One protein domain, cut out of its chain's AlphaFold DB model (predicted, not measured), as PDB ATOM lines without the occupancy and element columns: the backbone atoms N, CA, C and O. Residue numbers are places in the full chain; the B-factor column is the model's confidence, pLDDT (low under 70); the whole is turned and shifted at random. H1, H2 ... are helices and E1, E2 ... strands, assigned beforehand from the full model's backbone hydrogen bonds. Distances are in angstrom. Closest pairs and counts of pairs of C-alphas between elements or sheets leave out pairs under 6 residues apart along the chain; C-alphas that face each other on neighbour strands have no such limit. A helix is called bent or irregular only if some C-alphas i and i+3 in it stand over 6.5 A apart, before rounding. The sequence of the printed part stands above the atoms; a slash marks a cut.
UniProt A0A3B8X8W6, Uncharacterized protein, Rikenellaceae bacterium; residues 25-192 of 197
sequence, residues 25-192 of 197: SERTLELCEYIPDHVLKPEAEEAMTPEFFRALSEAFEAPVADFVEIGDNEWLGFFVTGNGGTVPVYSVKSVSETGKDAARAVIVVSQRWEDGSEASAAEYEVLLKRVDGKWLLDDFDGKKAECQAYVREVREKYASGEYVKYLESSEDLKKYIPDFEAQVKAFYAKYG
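Overview. This is residues 25 to 192 of the 197 residues of an uncharacterized protein of Rikenellaceae bacterium (UniProt A0A3B8X8W6). A strongly twisted sheet of four antiparallel strands curls round the short helix H1 at one end of a flat model, and a loose loop of helices reaches away from it: H4 leads out from the end of E4, H5 and H6 turn the chain at the far end, and H7 comes back. H3 sits between the sheet and these helices, over E4 and packed on the near part of H4, while a long stretch with no named element, residues 61 to 85, links H3 to E1. The printed part has 168 residues, with seven named helices and four named strands in the order H1 H2 H3 E1 E2 E3 E4 H4 H5 H6 H7; the sheet order is E1 E2 E3 E4 and the class is mixed, helices and strands. It is only just compact, close to loose, with a radius of gyration of the C-alphas of 18.5 A, and its C-alphas span 54 by 42 by 22 A.

Along the chain. H1 covers residues 25 to 32 and begins at C-alpha 25 (73.811, 160.731, 208.447). H2 follows at residues 42 to 46; it is neither bent nor irregular, but only just, with C-alphas 42 and 45 at 6.1 A. H3 is residues 50 to 60, 15.3 A long. E1, residues 86 to 99, begins at C-alpha 86 (68.682, 175.930, 225.554), measures 35.8 A and bends by 59 degrees at residue 96. E2, residues 102 to 113, measures 34.2 A; E3, residues 122 to 131, 28.3 A; E4, residues 134 to 140, 17.5 A. H4 is residues 143 to 159, 24.0 A long. H5, residues 162 to 167, and H6, residues 171 to 174, are short. H7, residues 177 to 191, measures 20.9 A and ends at C-alpha 191 (97.783, 183.963, 209.340).

Arrangement. The four strands form a meander, each strand the antiparallel neighbour of the one before, with E1 and E4 as edge strands. In the hairpin E1 and E2, at 167 degrees, N 89 and O 110 are within hydrogen-bond range at 2.8 A. In the hairpin E2 and E3, at 138 degrees, N 105 and O 126 are 2.8 A apart; in the hairpin E3 and E4, at 142 degrees, N 129 and O 136 are 2.9 A apart. H1 is on the sheet, which curls round it; the closest C-alphas of H1 and E1 are those of Ser 25 and Val 92, 6.2 A. H2 only grazes the sheet, with residues 44 to 46. H3 is on the sheet, over E4, at a height over the sheet of 10.6 A. H4 is not on the sheet, but its residues 144 to 151 alone touch H3, the same way at a steep tilt of 50 degrees; the closest C-alphas are those of Ala 59 and Cys 147, 5.6 A. H4 and H7 are close but not clearly touching, opposite ways at a steep tilt of 48 degrees; their closest C-alphas, Tyr 158 and Val 184, are 7.7 A apart. H5 and H6 are close but not clearly touching, with the C-alphas of Leu 167 and Leu 173 closest at 4.9 A. H6 and H7 meet only through their link. H1, H3, H4, H5 and H7 have every O i to N i+4 pair within hydrogen-bond range; H2 has 0 of 1, but 2 of 2 O i to N i+3 pairs, and H6 is too short for an O i to N i+4 pair.

Size, cuts and confidence. The two C-alphas farthest apart, those of Lys 100 and Glu 171, are 58.2 A apart. The printed part has no cut. The link from H3 to E1, 25 residues, is long. The mean pLDDT of the printed part is 86.5; residues 66 to 85 and residue 120 are under 70.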
ATOM      1  N   SER A  25      74.779 160.077 207.563       95.62
ATOM      2  CA  SER A  25      73.811 160.731 208.447       95.62
ATOM      3  C   SER A  25      74.355 160.809 209.871       95.62
ATOM      4  O   SER A  25      74.419 161.895 210.441       95.62
ATOM      5  N   GLU A  26      74.828 159.683 210.418       95.00
ATOM      6  CA  GLU A  26      75.461 159.642 211.744       95.00
ATOM      7  C   GLU A  26      76.705 160.529 211.781       95.00
ATOM      8  O   GLU A  26      76.873 161.334 212.697       95.00
ATOM      9  N   ARG A  27      77.537 160.456 210.734       95.94
ATOM     10  CA  ARG A  27      78.732 161.293 210.637       95.94
ATOM     11  C   ARG A  27      78.401 162.780 210.522       95.94
ATOM     12  O   ARG A  27      79.128 163.595 211.076       95.94
ATOM     13  N   THR A  28      77.328 163.145 209.822       96.38
ATOM     14  CA  THR A  28      76.868 164.541 209.760       96.38
ATOM     15  C   THR A  28      76.491 165.034 211.152       96.38
ATOM     16  O   THR A  28      76.963 166.089 211.554       96.38
ATOM     17  N   LEU A  29      75.693 164.262 211.901       94.62
ATOM     18  CA  LEU A  29      75.281 164.634 213.258       94.62
ATOM     19  C   LEU A  29      76.474 164.810 214.197       94.62
ATOM     20  O   LEU A  29      76.529 165.798 214.918       94.62
ATOM     21  N   GLU A  30      77.444 163.894 214.148       95.06
ATOM     22  CA  GLU A  30      78.678 164.004 214.932       95.06
ATOM     23  C   GLU A  30      79.437 165.301 214.617       95.06
ATOM     24  O   GLU A  30      79.909 165.990 215.517       95.06
ATOM     25  N   LEU A  31      79.538 165.658 213.334       95.00
ATOM     26  CA  LEU A  31      80.239 166.862 212.896       95.00
ATOM     27  C   LEU A  31      79.516 168.159 213.287       95.00
ATOM     28  O   LEU A  31      80.184 169.170 213.507       95.00
ATOM     29  N   CYS A  32      78.186 168.143 213.421       91.69
ATOM     30  CA  CYS A  32      77.413 169.311 213.854       91.69
ATOM     31  C   CYS A  32      77.777 169.791 215.269       91.69
ATOM     32  O   CYS A  32      77.666 170.980 215.549       91.69
ATOM     33  N   GLU A  33      78.278 168.912 216.143       89.56
ATOM     34  CA  GLU A  33      78.724 169.265 217.505       89.56
ATOM     35  C   GLU A  33      79.950 170.203 217.530       89.56
ATOM     36  O   GLU A  33      80.277 170.811 218.560       89.56
ATOM     37  N   TYR A  34      80.638 170.319 216.389       90.50
ATOM     38  CA  TYR A  34      81.818 171.160 216.204       90.50
ATOM     39  C   TYR A  34      81.515 172.483 215.497       90.50
ATOM     40  O   TYR A  34      82.421 173.305 215.361       90.50
ATOM     41  N   ILE A  35      80.272 172.711 215.057       87.94
ATOM     42  CA  ILE A  35      79.855 174.014 214.535       87.94
ATOM     43  C   ILE A  35      79.977 175.035 215.681       87.94
ATOM     44  O   ILE A  35      79.411 174.809 216.756       87.94
ATOM     45  N   PRO A  36      80.763 176.113 215.511       81.81
ATOM     46  CA  PRO A  36      80.997 177.068 216.580       81.81
ATOM     47  C   PRO A  36      79.765 177.949 216.799       81.81
ATOM     48  O   PRO A  36      79.091 178.329 215.845       81.81
ATOM     49  N   ASP A  37      79.522 178.298 218.060       75.31
ATOM     50  CA  ASP A  37      78.557 179.330 218.455       75.31
ATOM     51  C   ASP A  37      79.325 180.591 218.880       75.31
ATOM     52  O   ASP A  37      79.695 181.412 218.045       75.31
ATOM     53  N   HIS A  38      79.716 180.677 220.156       73.44
ATOM     54  CA  HIS A  38      80.491 181.808 220.687       73.44
ATOM     55  C   HIS A  38      82.013 181.637 220.600       73.44
ATOM     56  O   HIS A  38      82.758 182.608 220.710       73.44
ATOM     57  N   VAL A  39      82.497 180.399 220.470       78.06
ATOM     58  CA  VAL A  39      83.929 180.075 220.495       78.06
ATOM     59  C   VAL A  39      84.209 178.921 219.543       78.06
ATOM     60  O   VAL A  39      83.514 177.902 219.562       78.06
ATOM     61  N   LEU A  40      85.285 179.042 218.765       84.88
ATOM     62  CA  LEU A  40      85.854 177.918 218.034       84.88
ATOM     63  C   LEU A  40      86.661 177.029 218.987       84.88
ATOM     64  O   LEU A  40      87.734 177.405 219.462       84.88
ATOM     65  N   LYS A  41      86.131 175.840 219.282       84.50
ATOM     66  CA  LYS A  41      86.796 174.847 220.138       84.50
ATOM     67  C   LYS A  41      88.062 174.308 219.447       84.50
ATOM     68  O   LYS A  41      87.987 174.006 218.254       84.50
ATOM     69  N   PRO A  42      89.193 174.113 220.154       86.19
ATOM     70  CA  PRO A  42      90.409 173.547 219.560       86.19
ATOM     71  C   PRO A  42      90.191 172.182 218.892       86.19
ATOM     72  O   PRO A  42      90.765 171.902 217.846       86.19
ATOM     73  N   GLU A  43      89.312 171.350 219.454       89.56
ATOM     74  CA  GLU A  43      89.008 170.014 218.934       89.56
ATOM     75  C   GLU A  43      88.283 170.046 217.575       89.56
ATOM     76  O   GLU A  43      88.218 169.022 216.894       89.56
ATOM     77  N   ALA A  44      87.763 171.204 217.143       91.62
ATOM     78  CA  ALA A  44      87.140 171.360 215.830       91.62
ATOM     79  C   ALA A  44      88.139 171.214 214.666       91.62
ATOM     80  O   ALA A  44      87.718 170.905 213.550       91.62
ATOM     81  N   GLU A  45      89.449 171.361 214.914       95.38
ATOM     82  CA  GLU A  45      90.495 171.176 213.896       95.38
ATOM     83  C   GLU A  45      90.464 169.768 213.281       95.38
ATOM     84  O   GLU A  45      90.673 169.607 212.080       95.38
ATOM     85  N   GLU A  46      90.145 168.742 214.077       95.81
ATOM     86  CA  GLU A  46      90.074 167.355 213.599       95.81
ATOM     87  C   GLU A  46      88.744 167.012 212.908       95.81
ATOM     88  O   GLU A  46      88.650 165.999 212.208       95.81
ATOM     89  N   ALA A  47      87.713 167.835 213.112       96.56
ATOM     90  CA  ALA A  47      86.365 167.634 212.585       96.56
ATOM     91  C   ALA A  47      86.122 168.399 211.276       96.56
ATOM     92  O   ALA A  47      85.272 168.005 210.475       96.56
ATOM     93  N   MET A  48      86.871 169.470 211.031       97.25
ATOM     94  CA  MET A  48      86.707 170.344 209.873       97.25
ATOM     95  C   MET A  48      87.786 170.113 208.823       97.25
ATOM     96  O   MET A  48      88.883 169.635 209.106       97.25
ATOM     97  N   THR A  49      87.505 170.483 207.574       98.06
ATOM     98  CA  THR A  49      88.573 170.550 206.578       98.06
ATOM     99  C   THR A  49      89.596 171.614 206.997       98.06
ATOM    100  O   THR A  49      89.209 172.649 207.548       98.06
ATOM    101  N   PRO A  50      90.899 171.431 206.696       96.56
ATOM    102  CA  PRO A  50      91.924 172.412 207.066       96.56
ATOM    103  C   PRO A  50      91.630 173.823 206.546       96.56
ATOM    104  O   PRO A  50      91.958 174.821 207.181       96.56
ATOM    105  N   GLU A  51      90.998 173.912 205.374       95.81
ATOM    106  CA  GLU A  51      90.606 175.182 204.774       95.81
ATOM    107  C   GLU A  51      89.473 175.855 205.553       95.81
ATOM    108  O   GLU A  51      89.538 177.060 205.795       95.81
ATOM    109  N   PHE A  52      88.450 175.095 205.956       95.19
ATOM    110  CA  PHE A  52      87.327 175.656 206.694       95.19
ATOM    111  C   PHE A  52      87.713 176.045 208.122       95.19
ATOM    112  O   PHE A  52      87.449 177.171 208.541       95.19
ATOM    113  N   PHE A  53      88.441 175.169 208.822       94.94
ATOM    114  CA  PHE A  53      88.961 175.464 210.156       94.94
ATOM    115  C   PHE A  53      89.836 176.719 210.160       94.94
ATOM    116  O   PHE A  53      89.709 177.570 211.042       94.94
ATOM    117  N   ARG A  54      90.699 176.875 209.145       93.88
ATOM    118  CA  ARG A  54      91.521 178.077 208.985       93.88
ATOM    119  C   ARG A  54      90.668 179.326 208.774       93.88
ATOM    120  O   ARG A  54      90.968 180.336 209.399       93.88
ATOM    121  N   ALA A  55      89.643 179.268 207.921       91.69
ATOM    122  CA  ALA A  55      88.762 180.409 207.670       91.69
ATOM    123  C   ALA A  55      88.042 180.863 208.952       91.69
ATOM    124  O   ALA A  55      88.048 182.054 209.256       91.69
ATOM    125  N   LEU A  56      87.498 179.918 209.725       90.69
ATOM    126  CA  LEU A  56      86.865 180.201 211.015       90.69
ATOM    127  C   LEU A  56      87.868 180.754 212.026       90.69
ATOM    128  O   LEU A  56      87.628 181.809 212.600       90.69
ATOM    129  N   SER A  57      89.008 180.086 212.211       91.81
ATOM    130  CA  SER A  57      90.032 180.512 213.174       91.81
ATOM    131  C   SER A  57      90.518 181.928 212.881       91.81
ATOM    132  O   SER A  57      90.668 182.739 213.785       91.81
ATOM    133  N   GLU A  58      90.751 182.237 211.606       91.00
ATOM    134  CA  GLU A  58      91.180 183.564 211.191       91.00
ATOM    135  C   GLU A  58      90.092 184.622 211.412       91.00
ATOM    136  O   GLU A  58      90.409 185.728 211.836       91.00
ATOM    137  N   ALA A  59      88.818 184.298 211.181       88.62
ATOM    138  CA  ALA A  59      87.715 185.213 211.464       88.62
ATOM    139  C   ALA A  59      87.532 185.462 212.974       88.62
ATOM    140  O   ALA A  59      87.425 186.617 213.380       88.62
ATOM    141  N   PHE A  60      87.548 184.406 213.798       85.94
ATOM    142  CA  PHE A  60      87.410 184.494 215.261       85.94
ATOM    143  C   PHE A  60      88.561 185.254 215.930       85.94
ATOM    144  O   PHE A  60      88.360 185.903 216.952       85.94
ATOM    145  N   GLU A  61      89.773 185.167 215.380       88.56
ATOM    146  CA  GLU A  61      90.961 185.805 215.956       88.56
ATOM    147  C   GLU A  61      91.285 187.176 215.358       88.56
ATOM    148  O   GLU A  61      92.268 187.790 215.775       88.56
ATOM    149  N   ALA A  62      90.513 187.659 214.379       88.62
ATOM    150  CA  ALA A  62      90.763 188.942 213.735       88.62
ATOM    151  C   ALA A  62      90.568 190.099 214.734       88.62
ATOM    152  O   ALA A  62      89.450 190.301 215.207       88.62
ATOM    153  N   PRO A  63      91.613 190.894 215.051       87.81
ATOM    154  CA  PRO A  63      91.470 192.037 215.947       87.81
ATOM    155  C   PRO A  63      90.535 193.099 215.372       87.81
ATOM    156  O   PRO A  63      90.588 193.434 214.193       87.81
ATOM    157  N   VAL A  64      89.720 193.721 216.197       81.06
ATOM    158  CA  VAL A  64      88.792 194.765 215.752       81.06
ATOM    159  C   VAL A  64      88.923 195.933 216.731       81.06
ATOM    160  O   VAL A  64      89.364 195.745 217.865       81.06
ATOM    161  N   ALA A  65      88.664 197.164 216.292       72.50
ATOM    162  CA  ALA A  65      88.898 198.339 217.144       72.50
ATOM    163  C   ALA A  65      87.715 198.711 218.039       72.50
ATOM    164  O   ALA A  65      87.873 199.520 218.953       72.50
ATOM    165  N   ASP A  66      86.540 198.143 217.784       67.81
ATOM    166  CA  ASP A  66      85.368 198.378 218.611       67.81
ATOM    167  C   ASP A  66      85.361 197.458 219.844       67.81
ATOM    168  O   ASP A  66      84.780 196.380 219.855       67.81
ATOM    169  N   PHE A  67      86.007 197.882 220.927       52.81
ATOM    170  CA  PHE A  67      86.063 197.107 222.174       52.81
ATOM    171  C   PHE A  67      84.692 196.860 222.842       52.81
ATOM    172  O   PHE A  67      84.650 196.165 223.858       52.81
ATOM    173  N   VAL A  68      83.597 197.422 222.316       44.00
ATOM    174  CA  VAL A  68      82.223 197.177 222.778       44.00
ATOM    175  C   VAL A  68      81.507 196.158 221.880       44.00
ATOM    176  O   VAL A  68      80.701 195.391 222.384       44.00
ATOM    177  N   GLU A  69      81.831 196.082 220.588       42.44
ATOM    178  CA  GLU A  69      81.113 195.225 219.626       42.44
ATOM    179  C   GLU A  69      81.720 193.824 219.427       42.44
ATOM    180  O   GLU A  69      81.072 192.921 218.909       42.44
ATOM    181  N   ILE A  70      82.970 193.586 219.814       42.31
ATOM    182  CA  ILE A  70      83.719 192.421 219.291       42.31
ATOM    183  C   ILE A  70      83.400 191.105 220.000       42.31
ATOM    184  O   ILE A  70      83.602 190.035 219.432       42.31
ATOM    185  N   GLY A  71      82.862 191.181 221.217       41.88
ATOM    186  CA  GLY A  71      82.268 190.032 221.907       41.88
ATOM    187  C   GLY A  71      80.781 189.827 221.597       41.88
ATOM    188  O   GLY A  71      80.253 188.770 221.927       41.88
ATOM    189  N   ASP A  72      80.142 190.813 220.959       38.53
ATOM    190  CA  ASP A  72      78.703 190.861 220.657       38.53
ATOM    191  C   ASP A  72      78.405 190.685 219.159       38.53
ATOM    192  O   ASP A  72      77.243 190.624 218.772       38.53
ATOM    193  N   ASN A  73      79.416 190.584 218.289       47.84
ATOM    194  CA  ASN A  73      79.212 190.423 216.853       47.84
ATOM    195  C   ASN A  73      78.762 188.997 216.517       47.84
ATOM    196  O   ASN A  73      79.540 188.138 216.102       47.84
ATOM    197  N   GLU A  74      77.445 188.826 216.610       51.28
ATOM    198  CA  GLU A  74      76.544 187.757 216.151       51.28
ATOM    199  C   GLU A  74      76.756 187.309 214.676       51.28
ATOM    200  O   GLU A  74      75.976 186.538 214.116       51.28
ATOM    201  N   TRP A  75      77.798 187.820 214.010       54.62
ATOM    202  CA  TRP A  75      78.045 187.797 212.569       54.62
ATOM    203  C   TRP A  75      78.250 186.396 211.994       54.62
ATOM    204  O   TRP A  75      77.767 186.095 210.900       54.62
ATOM    205  N   LEU A  76      78.919 185.496 212.722       56.47
ATOM    206  CA  LEU A  76      79.091 184.116 212.251       56.47
ATOM    207  C   LEU A  76      77.787 183.309 212.287       56.47
ATOM    208  O   LEU A  76      77.769 182.152 211.872       56.47
ATOM    209  N   GLY A  77      76.677 183.967 212.640       55.16
ATOM    210  CA  GLY A  77      75.429 183.342 213.000       55.16
ATOM    211  C   GLY A  77      75.654 182.686 214.344       55.16
ATOM    212  O   GLY A  77      76.399 181.714 214.430       55.16
ATOM    213  N   PHE A  78      74.993 183.178 215.389       55.16
ATOM    214  CA  PHE A  78      74.693 182.282 216.491       55.16
ATOM    215  C   PHE A  78      73.967 181.096 215.861       55.16
ATOM    216  O   PHE A  78      72.792 181.190 215.492       55.16
ATOM    217  N   PHE A  79      74.659 179.968 215.700       52.31
ATOM    218  CA  PHE A  79      73.959 178.713 215.852       52.31
ATOM    219  C   PHE A  79      73.385 178.856 217.237       52.31
ATOM    220  O   PHE A  79      74.149 178.879 218.185       52.31
ATOM    221  N   VAL A  80      72.088 179.146 217.334       46.72
ATOM    222  CA  VAL A  80      71.418 179.364 218.608       46.72
ATOM    223  C   VAL A  80      71.760 178.126 219.434       46.72
ATOM    224  O   VAL A  80      71.221 177.060 219.195       46.72
ATOM    225  N   THR A  81      72.765 178.185 220.294       46.19
ATOM    226  CA  THR A  81      73.119 177.101 221.199       46.19
ATOM    227  C   THR A  81      73.164 177.739 222.566       46.19
ATOM    228  O   THR A  81      74.194 177.889 223.205       46.19
ATOM    229  N   GLY A  82      71.982 178.162 223.016       46.34
ATOM    230  CA  GLY A  82      71.799 178.491 224.420       46.34
ATOM    231  C   GLY A  82      71.772 179.962 224.779       46.34
ATOM    232  O   GLY A  82      72.069 180.290 225.928       46.34
ATOM    233  N   ASN A  83      71.287 180.841 223.899       51.53
ATOM    234  CA  ASN A  83      70.748 182.098 224.408       51.53
ATOM    235  C   ASN A  83      69.513 181.781 225.274       51.53
ATOM    236  O   ASN A  83      68.462 181.393 224.770       51.53
ATOM    237  N   GLY A  84      69.670 181.890 226.597       60.38
ATOM    238  CA  GLY A  84      68.607 181.644 227.575       60.38
ATOM    239  C   GLY A  84      68.564 180.251 228.220       60.38
ATOM    240  O   GLY A  84      67.627 180.006 228.968       60.38
ATOM    241  N   GLY A  85      69.548 179.363 228.014       69.00
ATOM    242  CA  GLY A  85      69.565 178.032 228.659       69.00
ATOM    243  C   GLY A  85      68.960 176.896 227.823       69.00
ATOM    244  O   GLY A  85      68.423 175.932 228.370       69.00
ATOM    245  N   THR A  86      69.033 177.005 226.496       78.06
ATOM    246  CA  THR A  86      68.682 175.930 225.554       78.06
ATOM    247  C   THR A  86      69.908 175.148 225.087       78.06
ATOM    248  O   THR A  86      71.035 175.631 225.148       78.06
ATOM    249  N   VAL A  87      69.685 173.939 224.571       81.38
ATOM    250  CA  VAL A  87      70.686 173.151 223.841       81.38
ATOM    251  C   VAL A  87      70.200 172.871 222.417       81.38
ATOM    252  O   VAL A  87      69.002 172.637 222.223       81.38
ATOM    253  N   PRO A  88      71.089 172.880 221.409       83.94
ATOM    254  CA  PRO A  88      70.715 172.508 220.056       83.94
ATOM    255  C   PRO A  88      70.413 171.013 219.989       83.94
ATOM    256  O   PRO A  88      71.063 170.189 220.634       83.94
ATOM    257  N   VAL A  89      69.436 170.656 219.168       88.19
ATOM    258  CA  VAL A  89      69.137 169.272 218.815       88.19
ATOM    259  C   VAL A  89      69.223 169.160 217.307       88.19
ATOM    260  O   VAL A  89      68.423 169.743 216.572       88.19
ATOM    261  N   TYR A  90      70.213 168.401 216.854       89.88
ATOM    262  CA  TYR A  90      70.450 168.151 215.444       89.88
ATOM    263  C   TYR A  90      69.669 166.927 214.974       89.88
ATOM    264  O   TYR A  90      69.647 165.879 215.620       89.88
ATOM    265  N   SER A  91      69.066 167.039 213.799       93.50
ATOM    266  CA  SER A  91      68.555 165.896 213.047       93.50
ATOM    267  C   SER A  91      68.915 166.044 211.575       93.50
ATOM    268  O   SER A  91      69.057 167.151 211.061       93.50
ATOM    269  N   VAL A  92      69.095 164.923 210.883       95.50
ATOM    270  CA  VAL A  92      69.418 164.916 209.455       95.50
ATOM    271  C   VAL A  92      68.136 164.694 208.671       95.50
ATOM    272  O   VAL A  92      67.496 163.651 208.796       95.50
ATOM    273  N   LYS A  93      67.766 165.673 207.845       96.56
ATOM    274  CA  LYS A  93      66.613 165.581 206.944       96.56
ATOM    275  C   LYS A  93      66.965 164.809 205.677       96.56
ATOM    276  O   LYS A  93      66.161 164.017 205.188       96.56
ATOM    277  N   SER A  94      68.151 165.046 205.132       96.94
ATOM    278  CA  SER A  94      68.656 164.326 203.967       96.94
ATOM    279  C   SER A  94      70.175 164.379 203.898       96.94
ATOM    280  O   SER A  94      70.792 165.340 204.350       96.94
ATOM    281  N   VAL A  95      70.769 163.358 203.279       96.88
ATOM    282  CA  VAL A  95      72.171 163.367 202.856       96.88
ATOM    283  C   VAL A  95      72.264 162.826 201.442       96.88
ATOM    284  O   VAL A  95      71.581 161.866 201.082       96.88
ATOM    285  N   SER A  96      73.113 163.445 200.635       96.62
ATOM    286  CA  SER A  96      73.409 163.007 199.277       96.62
ATOM    287  C   SER A  96      74.895 163.170 198.996       96.62
ATOM    288  O   SER A  96      75.455 164.241 199.225       96.62
ATOM    289  N   GLU A  97      75.540 162.124 198.485       96.12
ATOM    290  CA  GLU A  97      76.872 162.269 197.900       96.12
ATOM    291  C   GLU A  97      76.762 163.114 196.624       96.12
ATOM    292  O   GLU A  97      75.963 162.826 195.733       96.12
ATOM    293  N   THR A  98      77.556 164.179 196.543       96.50
ATOM    294  CA  THR A  98      77.627 165.084 195.384       96.50
ATOM    295  C   THR A  98      78.856 164.798 194.517       96.50
ATOM    296  O   THR A  98      78.968 165.296 193.398       96.50
ATOM    297  N   GLY A  99      79.760 163.950 195.007       94.69
ATOM    298  CA  GLY A  99      80.907 163.409 194.294       94.69
ATOM    299  C   GLY A  99      81.596 162.322 195.117       94.69
ATOM    300  O   GLY A  99      81.213 162.052 196.249       94.69
ATOM    301  N   LYS A 100      82.656 161.717 194.568       93.62
ATOM    302  CA  LYS A 100      83.414 160.642 195.242       93.62
ATOM    303  C   LYS A 100      83.897 161.033 196.648       93.62
ATOM    304  O   LYS A 100      83.930 160.196 197.546       93.62
ATOM    305  N   ASP A 101      84.278 162.297 196.799       96.56
ATOM    306  CA  ASP A 101      84.894 162.849 198.004       96.56
ATOM    307  C   ASP A 101      84.101 164.056 198.543       96.56
ATOM    308  O   ASP A 101      84.650 164.880 199.272       96.56
ATOM    309  N   ALA A 102      82.823 164.186 198.167       97.62
ATOM    310  CA  ALA A 102      81.959 165.297 198.559       97.62
ATOM    311  C   ALA A 102      80.528 164.823 198.837       97.62
ATOM    312  O   ALA A 102      79.974 164.007 198.098       97.62
ATOM    313  N   ALA A 103      79.915 165.359 199.887       98.06
ATOM    314  CA  ALA A 103      78.513 165.134 200.199       98.06
ATOM    315  C   ALA A 103      77.860 166.421 200.706       98.06
ATOM    316  O   ALA A 103      78.520 167.328 201.208       98.06
ATOM    317  N   ARG A 104      76.543 166.488 200.549       98.12
ATOM    318  CA  ARG A 104      75.685 167.568 201.025       98.12
ATOM    319  C   ARG A 104      74.625 166.963 201.926       98.12
ATOM    320  O   ARG A 104      73.938 166.025 201.512       98.12
ATOM    321  N   ALA A 105      74.480 167.519 203.117       97.88
ATOM    322  CA  ALA A 105      73.422 167.191 204.050       97.88
ATOM    323  C   ALA A 105      72.532 168.412 204.295       97.88
ATOM    324  O   ALA A 105      72.999 169.548 204.291       97.88
ATOM    325  N   VAL A 106      71.244 168.165 204.508       97.25
ATOM    326  CA  VAL A 106      70.326 169.150 205.076       97.25
ATOM    327  C   VAL A 106      70.038 168.706 206.496       97.25
ATOM    328  O   VAL A 106      69.511 167.608 206.712       97.25
ATOM    329  N   ILE A 107      70.401 169.546 207.455       94.81
ATOM    330  CA  ILE A 107      70.135 169.324 208.871       94.81
ATOM    331  C   ILE A 107      68.974 170.198 209.318       94.81
ATOM    332  O   ILE A 107      68.722 171.263 208.761       94.81
ATOM    333  N   VAL A 108      68.275 169.736 210.339       92.56
ATOM    334  CA  VAL A 108      67.260 170.489 211.060       92.56
ATOM    335  C   VAL A 108      67.780 170.680 212.478       92.56
ATOM    336  O   VAL A 108      68.162 169.706 213.129       92.56
ATOM    337  N   VAL A 109      67.798 171.927 212.937       88.88
ATOM    338  CA  VAL A 109      68.258 172.318 214.273       88.88
ATOM    339  C   VAL A 109      67.057 172.833 215.050       88.88
ATOM    340  O   VAL A 109      66.486 173.852 214.662       88.88
ATOM    341  N   SER A 110      66.669 172.155 216.130       88.06
ATOM    342  CA  SER A 110      65.712 172.677 217.117       88.06
ATOM    343  C   SER A 110      66.433 173.117 218.393       88.06
ATOM    344  O   SER A 110      67.568 172.720 218.649       88.06
ATOM    345  N   GLN A 111      65.788 173.974 219.185       86.06
ATOM    346  CA  GLN A 111      66.280 174.384 220.504       86.06
ATOM    347  C   GLN A 111      65.504 173.653 221.579       86.06
ATOM    348  O   GLN A 111      64.290 173.831 221.642       86.06
ATOM    349  N   ARG A 112      66.176 172.892 222.440       86.81
ATOM    350  CA  ARG A 112      65.541 172.216 223.573       86.81
ATOM    351  C   ARG A 112      65.850 172.934 224.882       86.81
ATOM    352  O   ARG A 112      67.013 173.181 225.185       86.81
ATOM    353  N   TRP A 113      64.816 173.237 225.657       85.56
ATOM    354  CA  TRP A 113      64.917 173.790 227.010       85.56
ATOM    355  C   TRP A 113      65.140 172.689 228.055       85.56
ATOM    356  O   TRP A 113      64.903 171.509 227.789       85.56
ATOM    357  N   GLU A 114      65.548 173.066 229.270       84.56
ATOM    358  CA  GLU A 114      65.748 172.122 230.387       84.56
ATOM    359  C   GLU A 114      64.492 171.301 230.730       84.56
ATOM    360  O   GLU A 114      64.598 170.153 231.160       84.56
ATOM    361  N   ASP A 115      63.297 171.862 230.512       87.31
ATOM    362  CA  ASP A 115      62.013 171.182 230.727       87.31
ATOM    363  C   ASP A 115      61.642 170.188 229.606       87.31
ATOM    364  O   ASP A 115      60.608 169.519 229.679       87.31
ATOM    365  N   GLY A 116      62.492 170.069 228.582       84.56
ATOM    366  CA  GLY A 116      62.317 169.193 227.429       84.56
ATOM    367  C   GLY A 116      61.451 169.774 226.310       84.56
ATOM    368  O   GLY A 116      61.274 169.104 225.293       84.56
ATOM    369  N   SER A 117      60.917 170.989 226.461       85.75
ATOM    370  CA  SER A 117      60.204 171.668 225.378       85.75
ATOM    371  C   SER A 117      61.162 172.061 224.253       85.75
ATOM    372  O   SER A 117      62.318 172.412 224.494       85.75
ATOM    373  N   GLU A 118      60.687 171.991 223.009       84.31
ATOM    374  CA  GLU A 118      61.471 172.359 221.830       84.31
ATOM    375  C   GLU A 118      60.862 173.570 221.114       84.31
ATOM    376  O   GLU A 118      59.649 173.632 220.898       84.31
ATOM    377  N   ALA A 119      61.703 174.540 220.755       78.06
ATOM    378  CA  ALA A 119      61.319 175.701 219.959       78.06
ATOM    379  C   ALA A 119      61.491 175.446 218.451       78.06
ATOM    380  O   ALA A 119      61.899 174.367 218.017       78.06
ATOM    381  N   SER A 120      61.157 176.465 217.653       69.62
ATOM    382  CA  SER A 120      61.181 176.436 216.187       69.62
ATOM    383  C   SER A 120      62.460 175.823 215.631       69.62
ATOM    384  O   SER A 120      63.561 176.196 216.036       69.62
ATOM    385  N   ALA A 121      62.288 174.929 214.662       81.69
ATOM    386  CA  ALA A 121      63.389 174.305 213.964       81.69
ATOM    387  C   ALA A 121      63.765 175.100 212.708       81.69
ATOM    388  O   ALA A 121      62.882 175.579 211.991       81.69
ATOM    389  N   ALA A 122      65.060 175.215 212.438       87.25
ATOM    390  CA  ALA A 122      65.588 175.808 211.216       87.25
ATOM    391  C   ALA A 122      66.365 174.762 210.415       87.25
ATOM    392  O   ALA A 122      66.998 173.869 210.985       87.25
ATOM    393  N   GLU A 123      66.275 174.855 209.092       92.25
ATOM    394  CA  GLU A 123      67.026 174.001 208.180       92.25
ATOM    395  C   GLU A 123      68.326 174.684 207.783       92.25
ATOM    396  O   GLU A 123      68.309 175.846 207.389       92.25
ATOM    397  N   TYR A 124      69.420 173.932 207.845       91.88
ATOM    398  CA  TYR A 124      70.736 174.384 207.414       91.88
ATOM    399  C   TYR A 124      71.346 173.380 206.452       91.88
ATOM    400  O   TYR A 124      71.126 172.168 206.543       91.88
ATOM    401  N   GLU A 125      72.142 173.895 205.529       95.31
ATOM    402  CA  GLU A 125      72.982 173.074 204.677       95.31
ATOM    403  C   GLU A 125      74.320 172.793 205.356       95.31
ATOM    404  O   GLU A 125      74.959 173.696 205.887       95.31
ATOM    405  N   VAL A 126      74.768 171.543 205.281       96.06
ATOM    406  CA  VAL A 126      76.099 171.115 205.709       96.06
ATOM    407  C   VAL A 126      76.812 170.474 204.527       96.06
ATOM    408  O   VAL A 126      76.291 169.553 203.887       96.06
ATOM    409  N   LEU A 127      78.021 170.948 204.241       98.12
ATOM    410  CA  LEU A 127      78.893 170.377 203.225       98.12
ATOM    411  C   LEU A 127      79.962 169.518 203.888       98.12
ATOM    412  O   LEU A 127      80.625 169.922 204.841       98.12
ATOM    413  N   LEU A 128      80.131 168.315 203.355       98.31
ATOM    414  CA  LEU A 128      81.072 167.317 203.837       98.31
ATOM    415  C   LEU A 128      82.099 167.050 202.748       98.31
ATOM    416  O   LEU A 128      81.752 166.896 201.572       98.31
ATOM    417  N   LYS A 129      83.359 166.901 203.144       98.25
ATOM    418  CA  LYS A 129      84.444 166.561 202.226       98.25
ATOM    419  C   LYS A 129      85.292 165.443 202.788       98.25
ATOM    420  O   LYS A 129      85.601 165.415 203.979       98.25
ATOM    421  N   ARG A 130      85.680 164.512 201.921       97.25
ATOM    422  CA  ARG A 130      86.589 163.434 202.288       97.25
ATOM    423  C   ARG A 130      88.031 163.913 202.137       97.25
ATOM    424  O   ARG A 130      88.477 164.206 201.031       97.25
ATOM    425  N   VAL A 131      88.760 163.980 203.246       96.88
ATOM    426  CA  VAL A 131      90.181 164.348 203.306       96.88
ATOM    427  C   VAL A 131      90.925 163.203 203.979       96.88
ATOM    428  O   VAL A 131      90.533 162.758 205.054       96.88
ATOM    429  N   ASP A 132      91.941 162.658 203.307       94.56
ATOM    430  CA  ASP A 132      92.740 161.523 203.796       94.56
ATOM    431  C   ASP A 132      91.894 160.335 204.298       94.56
ATOM    432  O   ASP A 132      92.195 159.676 205.293       94.56
ATOM    433  N   GLY A 133      90.790 160.063 203.591       92.88
ATOM    434  CA  GLY A 133      89.868 158.969 203.899       92.88
ATOM    435  C   GLY A 133      88.868 159.251 205.026       92.88
ATOM    436  O   GLY A 133      88.059 158.375 205.322       92.88
ATOM    437  N   LYS A 134      88.873 160.447 205.626       95.31
ATOM    438  CA  LYS A 134      87.924 160.867 206.666       95.31
ATOM    439  C   LYS A 134      86.931 161.883 206.118       95.31
ATOM    440  O   LYS A 134      87.320 162.796 205.399       95.31
ATOM    441  N   TRP A 135      85.658 161.739 206.469       97.38
ATOM    442  CA  TRP A 135      84.645 162.757 206.193       97.38
ATOM    443  C   TRP A 135      84.722 163.866 207.238       97.38
ATOM    444  O   TRP A 135      84.589 163.595 208.433       97.38
ATOM    445  N   LEU A 136      84.935 165.092 206.776       98.25
ATOM    446  CA  LEU A 136      85.080 166.291 207.594       98.25
ATOM    447  C   LEU A 136      84.048 167.336 207.173       98.25
ATOM    448  O   LEU A 136      83.579 167.324 206.031       98.25
ATOM    449  N   LEU A 137      83.732 168.245 208.089       97.44
ATOM    450  CA  LEU A 137      82.899 169.411 207.836       97.44
ATOM    451  C   LEU A 137      83.668 170.400 206.951       97.44
ATOM    452  O   LEU A 137      84.719 170.901 207.348       97.44
ATOM    453  N   ASP A 138      83.181 170.658 205.741       98.00
ATOM    454  CA  ASP A 138      83.807 171.598 204.802       98.00
ATOM    455  C   ASP A 138      83.121 172.958 204.780       98.00
ATOM    456  O   ASP A 138      83.774 173.950 204.475       98.00
ATOM    457  N   ASP A 139      81.826 173.009 205.080       95.62
ATOM    458  CA  ASP A 139      81.075 174.253 205.219       95.62
ATOM    459  C   ASP A 139      79.761 173.991 205.962       95.62
ATOM    460  O   ASP A 139      79.255 172.862 205.972       95.62
ATOM    461  N   PHE A 140      79.171 175.043 206.515       91.81
ATOM    462  CA  PHE A 140      77.767 175.055 206.899       91.81
ATOM    463  C   PHE A 140      77.154 176.383 206.464       91.81
ATOM    464  O   PHE A 140      77.713 177.442 206.726       91.81
ATOM    465  N   ASP A 141      76.037 176.315 205.745       90.88
ATOM    466  CA  ASP A 141      75.251 177.463 205.278       90.88
ATOM    467  C   ASP A 141      76.068 178.606 204.625       90.88
ATOM    468  O   ASP A 141      75.735 179.781 204.737       90.88
ATOM    469  N   GLY A 142      77.174 178.271 203.946       91.25
ATOM    470  CA  GLY A 142      78.041 179.238 203.262       91.25
ATOM    471  C   GLY A 142      79.025 179.998 204.161       91.25
ATOM    472  O   GLY A 142      79.706 180.918 203.686       91.25
ATOM    473  N   LYS A 143      79.155 179.633 205.441       89.62
ATOM    474  CA  LYS A 143      79.995 180.352 206.408       89.62
ATOM    475  C   LYS A 143      81.467 180.368 206.061       89.62
ATOM    476  O   LYS A 143      82.147 181.336 206.403       89.62
ATOM    477  N   LYS A 144      81.976 179.382 205.328       92.00
ATOM    478  CA  LYS A 144      83.356 179.411 204.834       92.00
ATOM    479  C   LYS A 144      83.624 180.650 203.981       92.00
ATOM    480  O   LYS A 144      84.618 181.344 204.204       92.00
ATOM    481  N   ALA A 145      82.740 180.946 203.030       90.75
ATOM    482  CA  ALA A 145      82.876 182.108 202.157       90.75
ATOM    483  C   ALA A 145      82.656 183.421 202.924       90.75
ATOM    484  O   ALA A 145      83.382 184.392 202.696       90.75
ATOM    485  N   GLU A 146      81.706 183.447 203.862       88.88
ATOM    486  CA  GLU A 146      81.463 184.615 204.717       88.88
ATOM    487  C   GLU A 146      82.667 184.946 205.606       88.88
ATOM    488  O   GLU A 146      83.085 186.103 205.652       88.88
ATOM    489  N   CYS A 147      83.291 183.944 206.237       89.00
ATOM    490  CA  CYS A 147      84.517 184.120 207.023       89.00
ATOM    491  C   CYS A 147      85.633 184.738 206.176       89.00
ATOM    492  O   CYS A 147      86.284 185.697 206.584       89.00
ATOM    493  N   GLN A 148      85.840 184.212 204.967       90.19
ATOM    494  CA  GLN A 148      86.858 184.718 204.048       90.19
ATOM    495  C   GLN A 148      86.577 186.164 203.614       90.19
ATOM    496  O   GLN A 148      87.504 186.972 203.518       90.19
ATOM    497  N   ALA A 149      85.312 186.502 203.352       88.94
ATOM    498  CA  ALA A 149      84.908 187.856 202.992       88.94
ATOM    499  C   ALA A 149      85.113 188.841 204.152       88.94
ATOM    500  O   ALA A 149      85.699 189.902 203.937       88.94
ATOM    501  N   TYR A 150      84.711 188.455 205.364       87.25
ATOM    502  CA  TYR A 150      84.905 189.236 206.586       87.25
ATOM    503  C   TYR A 150      86.386 189.516 206.850       87.25
ATOM    504  O   TYR A 150      86.797 190.667 206.979       87.25
ATOM    505  N   VAL A 151      87.223 188.476 206.836       88.44
ATOM    506  CA  VAL A 151      88.671 188.606 207.039       88.44
ATOM    507  C   VAL A 151      89.295 189.545 206.007       88.44
ATOM    508  O   VAL A 151      90.179 190.336 206.342       88.44
ATOM    509  N   ARG A 152      88.846 189.494 204.746       90.25
ATOM    510  CA  ARG A 152      89.311 190.423 203.708       90.25
ATOM    511  C   ARG A 152      88.958 191.869 204.054       90.25
ATOM    512  O   ARG A 152      89.849 192.712 204.017       90.25
ATOM    513  N   GLU A 153      87.710 192.144 204.419       88.44
ATOM    514  CA  GLU A 153      87.259 193.489 204.799       88.44
ATOM    515  C   GLU A 153      88.031 194.024 206.015       88.44
ATOM    516  O   GLU A 153      88.514 195.154 206.032       88.44
ATOM    517  N   VAL A 154      88.219 193.187 207.030       88.31
ATOM    518  CA  VAL A 154      88.965 193.551 208.234       88.31
ATOM    519  C   VAL A 154      90.432 193.865 207.911       88.31
ATOM    520  O   VAL A 154      90.982 194.865 208.379       88.31
ATOM    521  N   ARG A 155      91.061 193.080 207.030       90.44
ATOM    522  CA  ARG A 155      92.419 193.356 206.535       90.44
ATOM    523  C   ARG A 155      92.496 194.655 205.727       90.44
ATOM    524  O   ARG A 155      93.505 195.355 205.824       90.44
ATOM    525  N   GLU A 156      91.462 195.001 204.961       91.00
ATOM    526  CA  GLU A 156      91.362 196.300 204.277       91.00
ATOM    527  C   GLU A 156      91.347 197.456 205.285       91.00
ATOM    528  O   GLU A 156      92.081 198.432 205.107       91.00
ATOM    529  N   LYS A 157      90.603 197.311 206.387       90.31
ATOM    530  CA  LYS A 157      90.544 198.299 207.475       90.31
ATOM    531  C   LYS A 157      91.870 198.445 208.226       90.31
ATOM    532  O   LYS A 157      92.231 199.562 208.604       90.31
ATOM    533  N   TYR A 158      92.641 197.364 208.398       90.88
ATOM    534  CA  TYR A 158      94.019 197.461 208.907       90.88
ATOM    535  C   TYR A 158      94.910 198.252 207.951       90.88
ATOM    536  O   TYR A 158      95.611 199.171 208.369       90.88
ATOM    537  N   ALA A 159      94.873 197.910 206.661       91.00
ATOM    538  CA  ALA A 159      95.737 198.509 205.650       91.00
ATOM    539  C   ALA A 159      95.435 199.999 205.416       91.00
ATOM    540  O   ALA A 159      96.351 200.784 205.174       91.00
ATOM    541  N   SER A 160      94.165 200.402 205.506       92.56
ATOM    542  CA  SER A 160      93.731 201.797 205.354       92.56
ATOM    543  C   SER A 160      93.938 202.652 206.617       92.56
ATOM    544  O   SER A 160      93.759 203.882 206.579       92.56
ATOM    545  N   GLY A 161      94.293 202.008 207.736       91.25
ATOM    546  CA  GLY A 161      94.376 202.619 209.060       91.25
ATOM    547  C   GLY A 161      93.021 203.067 209.611       91.25
ATOM    548  O   GLY A 161      92.986 203.903 210.508       91.25
ATOM    549  N   GLU A 162      91.903 202.574 209.070       91.88
ATOM    550  CA  GLU A 162      90.549 202.965 209.487       91.88
ATOM    551  C   GLU A 162      90.310 202.696 210.974       91.88
ATOM    552  O   GLU A 162      89.865 203.583 211.698       91.88
ATOM    553  N   TYR A 163      90.706 201.517 211.449       91.19
ATOM    554  CA  TYR A 163      90.598 201.163 212.861       91.19
ATOM    555  C   TYR A 163      91.445 202.056 213.773       91.19
ATOM    556  O   TYR A 163      90.984 202.458 214.837       91.19
ATOM    557  N   VAL A 164      92.650 202.445 213.344       92.00
ATOM    558  CA  VAL A 164      93.480 203.384 214.111       92.00
ATOM    559  C   VAL A 164      92.827 204.767 214.148       92.00
ATOM    560  O   VAL A 164      92.724 205.351 215.220       92.00
ATOM    561  N   LYS A 165      92.290 205.258 213.024       93.31
ATOM    562  CA  LYS A 165      91.554 206.536 212.976       93.31
ATOM    563  C   LYS A 165      90.332 206.543 213.895       93.31
ATOM    564  O   LYS A 165      90.047 207.569 214.506       93.31
ATOM    565  N   TYR A 166      89.619 205.419 213.996       90.75
ATOM    566  CA  TYR A 166      88.539 205.253 214.971       90.75
ATOM    567  C   TYR A 166      89.071 205.364 216.405       90.75
ATOM    568  O   TYR A 166      88.562 206.159 217.186       90.75
ATOM    569  N   LEU A 167      90.151 204.659 216.750       90.69
ATOM    570  CA  LEU A 167      90.740 204.750 218.091       90.69
ATOM    571  C   LEU A 167      91.300 206.145 218.411       90.69
ATOM    572  O   LEU A 167      91.349 206.551 219.569       90.69
ATOM    573  N   GLU A 168      91.697 206.908 217.398       94.12
ATOM    574  CA  GLU A 168      92.128 208.298 217.544       94.12
ATOM    575  C   GLU A 168      90.967 209.288 217.723       94.12
ATOM    576  O   GLU A 168      91.212 210.438 218.107       94.12
ATOM    577  N   SER A 169      89.715 208.875 217.483       92.50
ATOM    578  CA  SER A 169      88.550 209.769 217.477       92.50
ATOM    579  C   SER A 169      88.156 210.287 218.865       92.50
ATOM    580  O   SER A 169      87.370 211.228 218.964       92.50
ATOM    581  N   SER A 170      88.681 209.685 219.937       90.75
ATOM    582  CA  SER A 170      88.457 210.083 221.330       90.75
ATOM    583  C   SER A 170      89.711 209.849 222.172       90.75
ATOM    584  O   SER A 170      90.387 208.833 222.017       90.75
ATOM    585  N   GLU A 171      90.008 210.754 223.111       93.88
ATOM    586  CA  GLU A 171      91.141 210.604 224.041       93.88
ATOM    587  C   GLU A 171      91.070 209.304 224.857       93.88
ATOM    588  O   GLU A 171      92.099 208.677 225.109       93.88
ATOM    589  N   ASP A 172      89.864 208.847 225.206       90.06
ATOM    590  CA  ASP A 172      89.674 207.610 225.971       90.06
ATOM    591  C   ASP A 172      90.015 206.350 225.169       90.06
ATOM    592  O   ASP A 172      90.380 205.330 225.761       90.06
ATOM    593  N   LEU A 173      89.911 206.416 223.838       89.31
ATOM    594  CA  LEU A 173      90.174 205.292 222.942       89.31
ATOM    595  C   LEU A 173      91.654 205.193 222.551       89.31
ATOM    596  O   LEU A 173      92.173 204.089 222.379       89.31
ATOM    597  N   LYS A 174      92.375 206.319 222.502       93.00
ATOM    598  CA  LYS A 174      93.793 206.369 222.096       93.00
ATOM    599  C   LYS A 174      94.698 205.437 222.896       93.00
ATOM    600  O   LYS A 174      95.675 204.916 222.364       93.00
ATOM    601  N   LYS A 175      94.368 205.190 224.168       92.31
ATOM    602  CA  LYS A 175      95.122 204.272 225.039       92.31
ATOM    603  C   LYS A 175      95.153 202.824 224.525       92.31
ATOM    604  O   LYS A 175      96.042 202.082 224.925       92.31
ATOM    605  N   TYR A 176      94.215 202.434 223.657       89.88
ATOM    606  CA  TYR A 176      94.132 201.086 223.094       89.88
ATOM    607  C   TYR A 176      94.943 200.900 221.807       89.88
ATOM    608  O   TYR A 176      95.177 199.762 221.411       89.88
ATOM    609  N   ILE A 177      95.411 201.980 221.168       92.62
ATOM    610  CA  ILE A 177      96.155 201.905 219.899       92.62
ATOM    611  C   ILE A 177      97.373 200.970 219.996       92.62
ATOM    612  O   ILE A 177      97.474 200.078 219.155       92.62
ATOM    613  N   PRO A 178      98.259 201.075 221.013       94.31
ATOM    614  CA  PRO A 178      99.440 200.211 221.078       94.31
ATOM    615  C   PRO A 178      99.096 198.722 221.199       94.31
ATOM    616  O   PRO A 178      99.802 197.878 220.650       94.31
ATOM    617  N   ASP A 179      98.019 198.400 221.920       92.19
ATOM    618  CA  ASP A 179      97.555 197.025 222.084       92.19
ATOM    619  C   ASP A 179      96.935 196.498 220.785       92.19
ATOM    620  O   ASP A 179      97.328 195.440 220.299       92.19
ATOM    621  N   PHE A 180      96.062 197.284 220.149       91.88
ATOM    622  CA  PHE A 180      95.469 196.941 218.858       91.88
ATOM    623  C   PHE A 180      96.537 196.695 217.779       91.88
ATOM    624  O   PHE A 180      96.508 195.674 217.092       91.88
ATOM    625  N   GLU A 181      97.537 197.572 217.659       93.69
ATOM    626  CA  GLU A 181      98.645 197.390 216.713       93.69
ATOM    627  C   GLU A 181      99.462 196.119 217.004       93.69
ATOM    628  O   GLU A 181      99.876 195.411 216.077       93.69
ATOM    629  N   ALA A 182      99.679 195.791 218.283       93.50
ATOM    630  CA  ALA A 182     100.350 194.557 218.683       93.50
ATOM    631  C   ALA A 182      99.526 193.313 218.315       93.50
ATOM    632  O   ALA A 182     100.089 192.348 217.786       93.50
ATOM    633  N   GLN A 183      98.209 193.350 218.528       92.62
ATOM    634  CA  GLN A 183      97.292 192.282 218.132       92.62
ATOM    635  C   GLN A 183      97.279 192.090 216.610       92.62
ATOM    636  O   GLN A 183      97.455 190.968 216.142       92.62
ATOM    637  N   VAL A 184      97.173 193.165 215.817       93.31
ATOM    638  CA  VAL A 184      97.223 193.093 214.342       93.31
ATOM    639  C   VAL A 184      98.555 192.509 213.859       93.31
ATOM    640  O   VAL A 184      98.590 191.672 212.952       93.31
ATOM    641  N   LYS A 185      99.674 192.887 214.488       94.00
ATOM    642  CA  LYS A 185     100.987 192.305 214.179       94.00
ATOM    643  C   LYS A 185     101.037 190.805 214.488       94.00
ATOM    644  O   LYS A 185     101.576 190.044 213.682       94.00
ATOM    645  N   ALA A 186     100.499 190.376 215.630       94.19
ATOM    646  CA  ALA A 186     100.427 188.964 216.003       94.19
ATOM    647  C   ALA A 186      99.517 188.172 215.047       94.19
ATOM    648  O   ALA A 186      99.902 187.099 214.579       94.19
ATOM    649  N   PHE A 187      98.371 188.746 214.679       93.50
ATOM    650  CA  PHE A 187      97.433 188.190 213.712       93.50
ATOM    651  C   PHE A 187      98.107 187.925 212.359       93.50
ATOM    652  O   PHE A 187      98.087 186.800 211.856       93.50
ATOM    653  N   TYR A 188      98.816 188.912 211.798       93.94
ATOM    654  CA  TYR A 188      99.551 188.717 210.546       93.94
ATOM    655  C   TYR A 188     100.736 187.755 210.665       93.94
ATOM    656  O   TYR A 188     101.060 187.082 209.686       93.94
ATOM    657  N   ALA A 189     101.380 187.660 211.831       94.06
ATOM    658  CA  ALA A 189     102.429 186.668 212.056       94.06
ATOM    659  C   ALA A 189     101.879 185.231 212.016       94.06
ATOM    660  O   ALA A 189     102.563 184.337 211.521       94.06
ATOM    661  N   LYS A 190     100.644 185.020 212.493       94.06
ATOM    662  CA  LYS A 190      99.972 183.715 212.500       94.06
ATOM    663  C   LYS A 190      99.357 183.353 211.144       94.06
ATOM    664  O   LYS A 190      99.605 182.263 210.635       94.06
ATOM    665  N   TYR A 191      98.585 184.257 210.540       92.06
ATOM    666  CA  TYR A 191      97.783 183.963 209.340       92.06
ATOM    667  C   TYR A 191      98.422 184.419 208.022       92.06
ATOM    668  O   TYR A 191      97.960 184.047 206.938       92.06
ATOM    669  N   GLY A 192      99.516 185.177 208.104       87.94
ATOM    670  CA  GLY A 192     100.254 185.713 206.967       87.94
ATOM    671  C   GLY A 192      99.665 187.017 206.432       87.94
ATOM    672  O   GLY A 192      98.450 187.215 206.379       87.94
TER     673      GLY A 192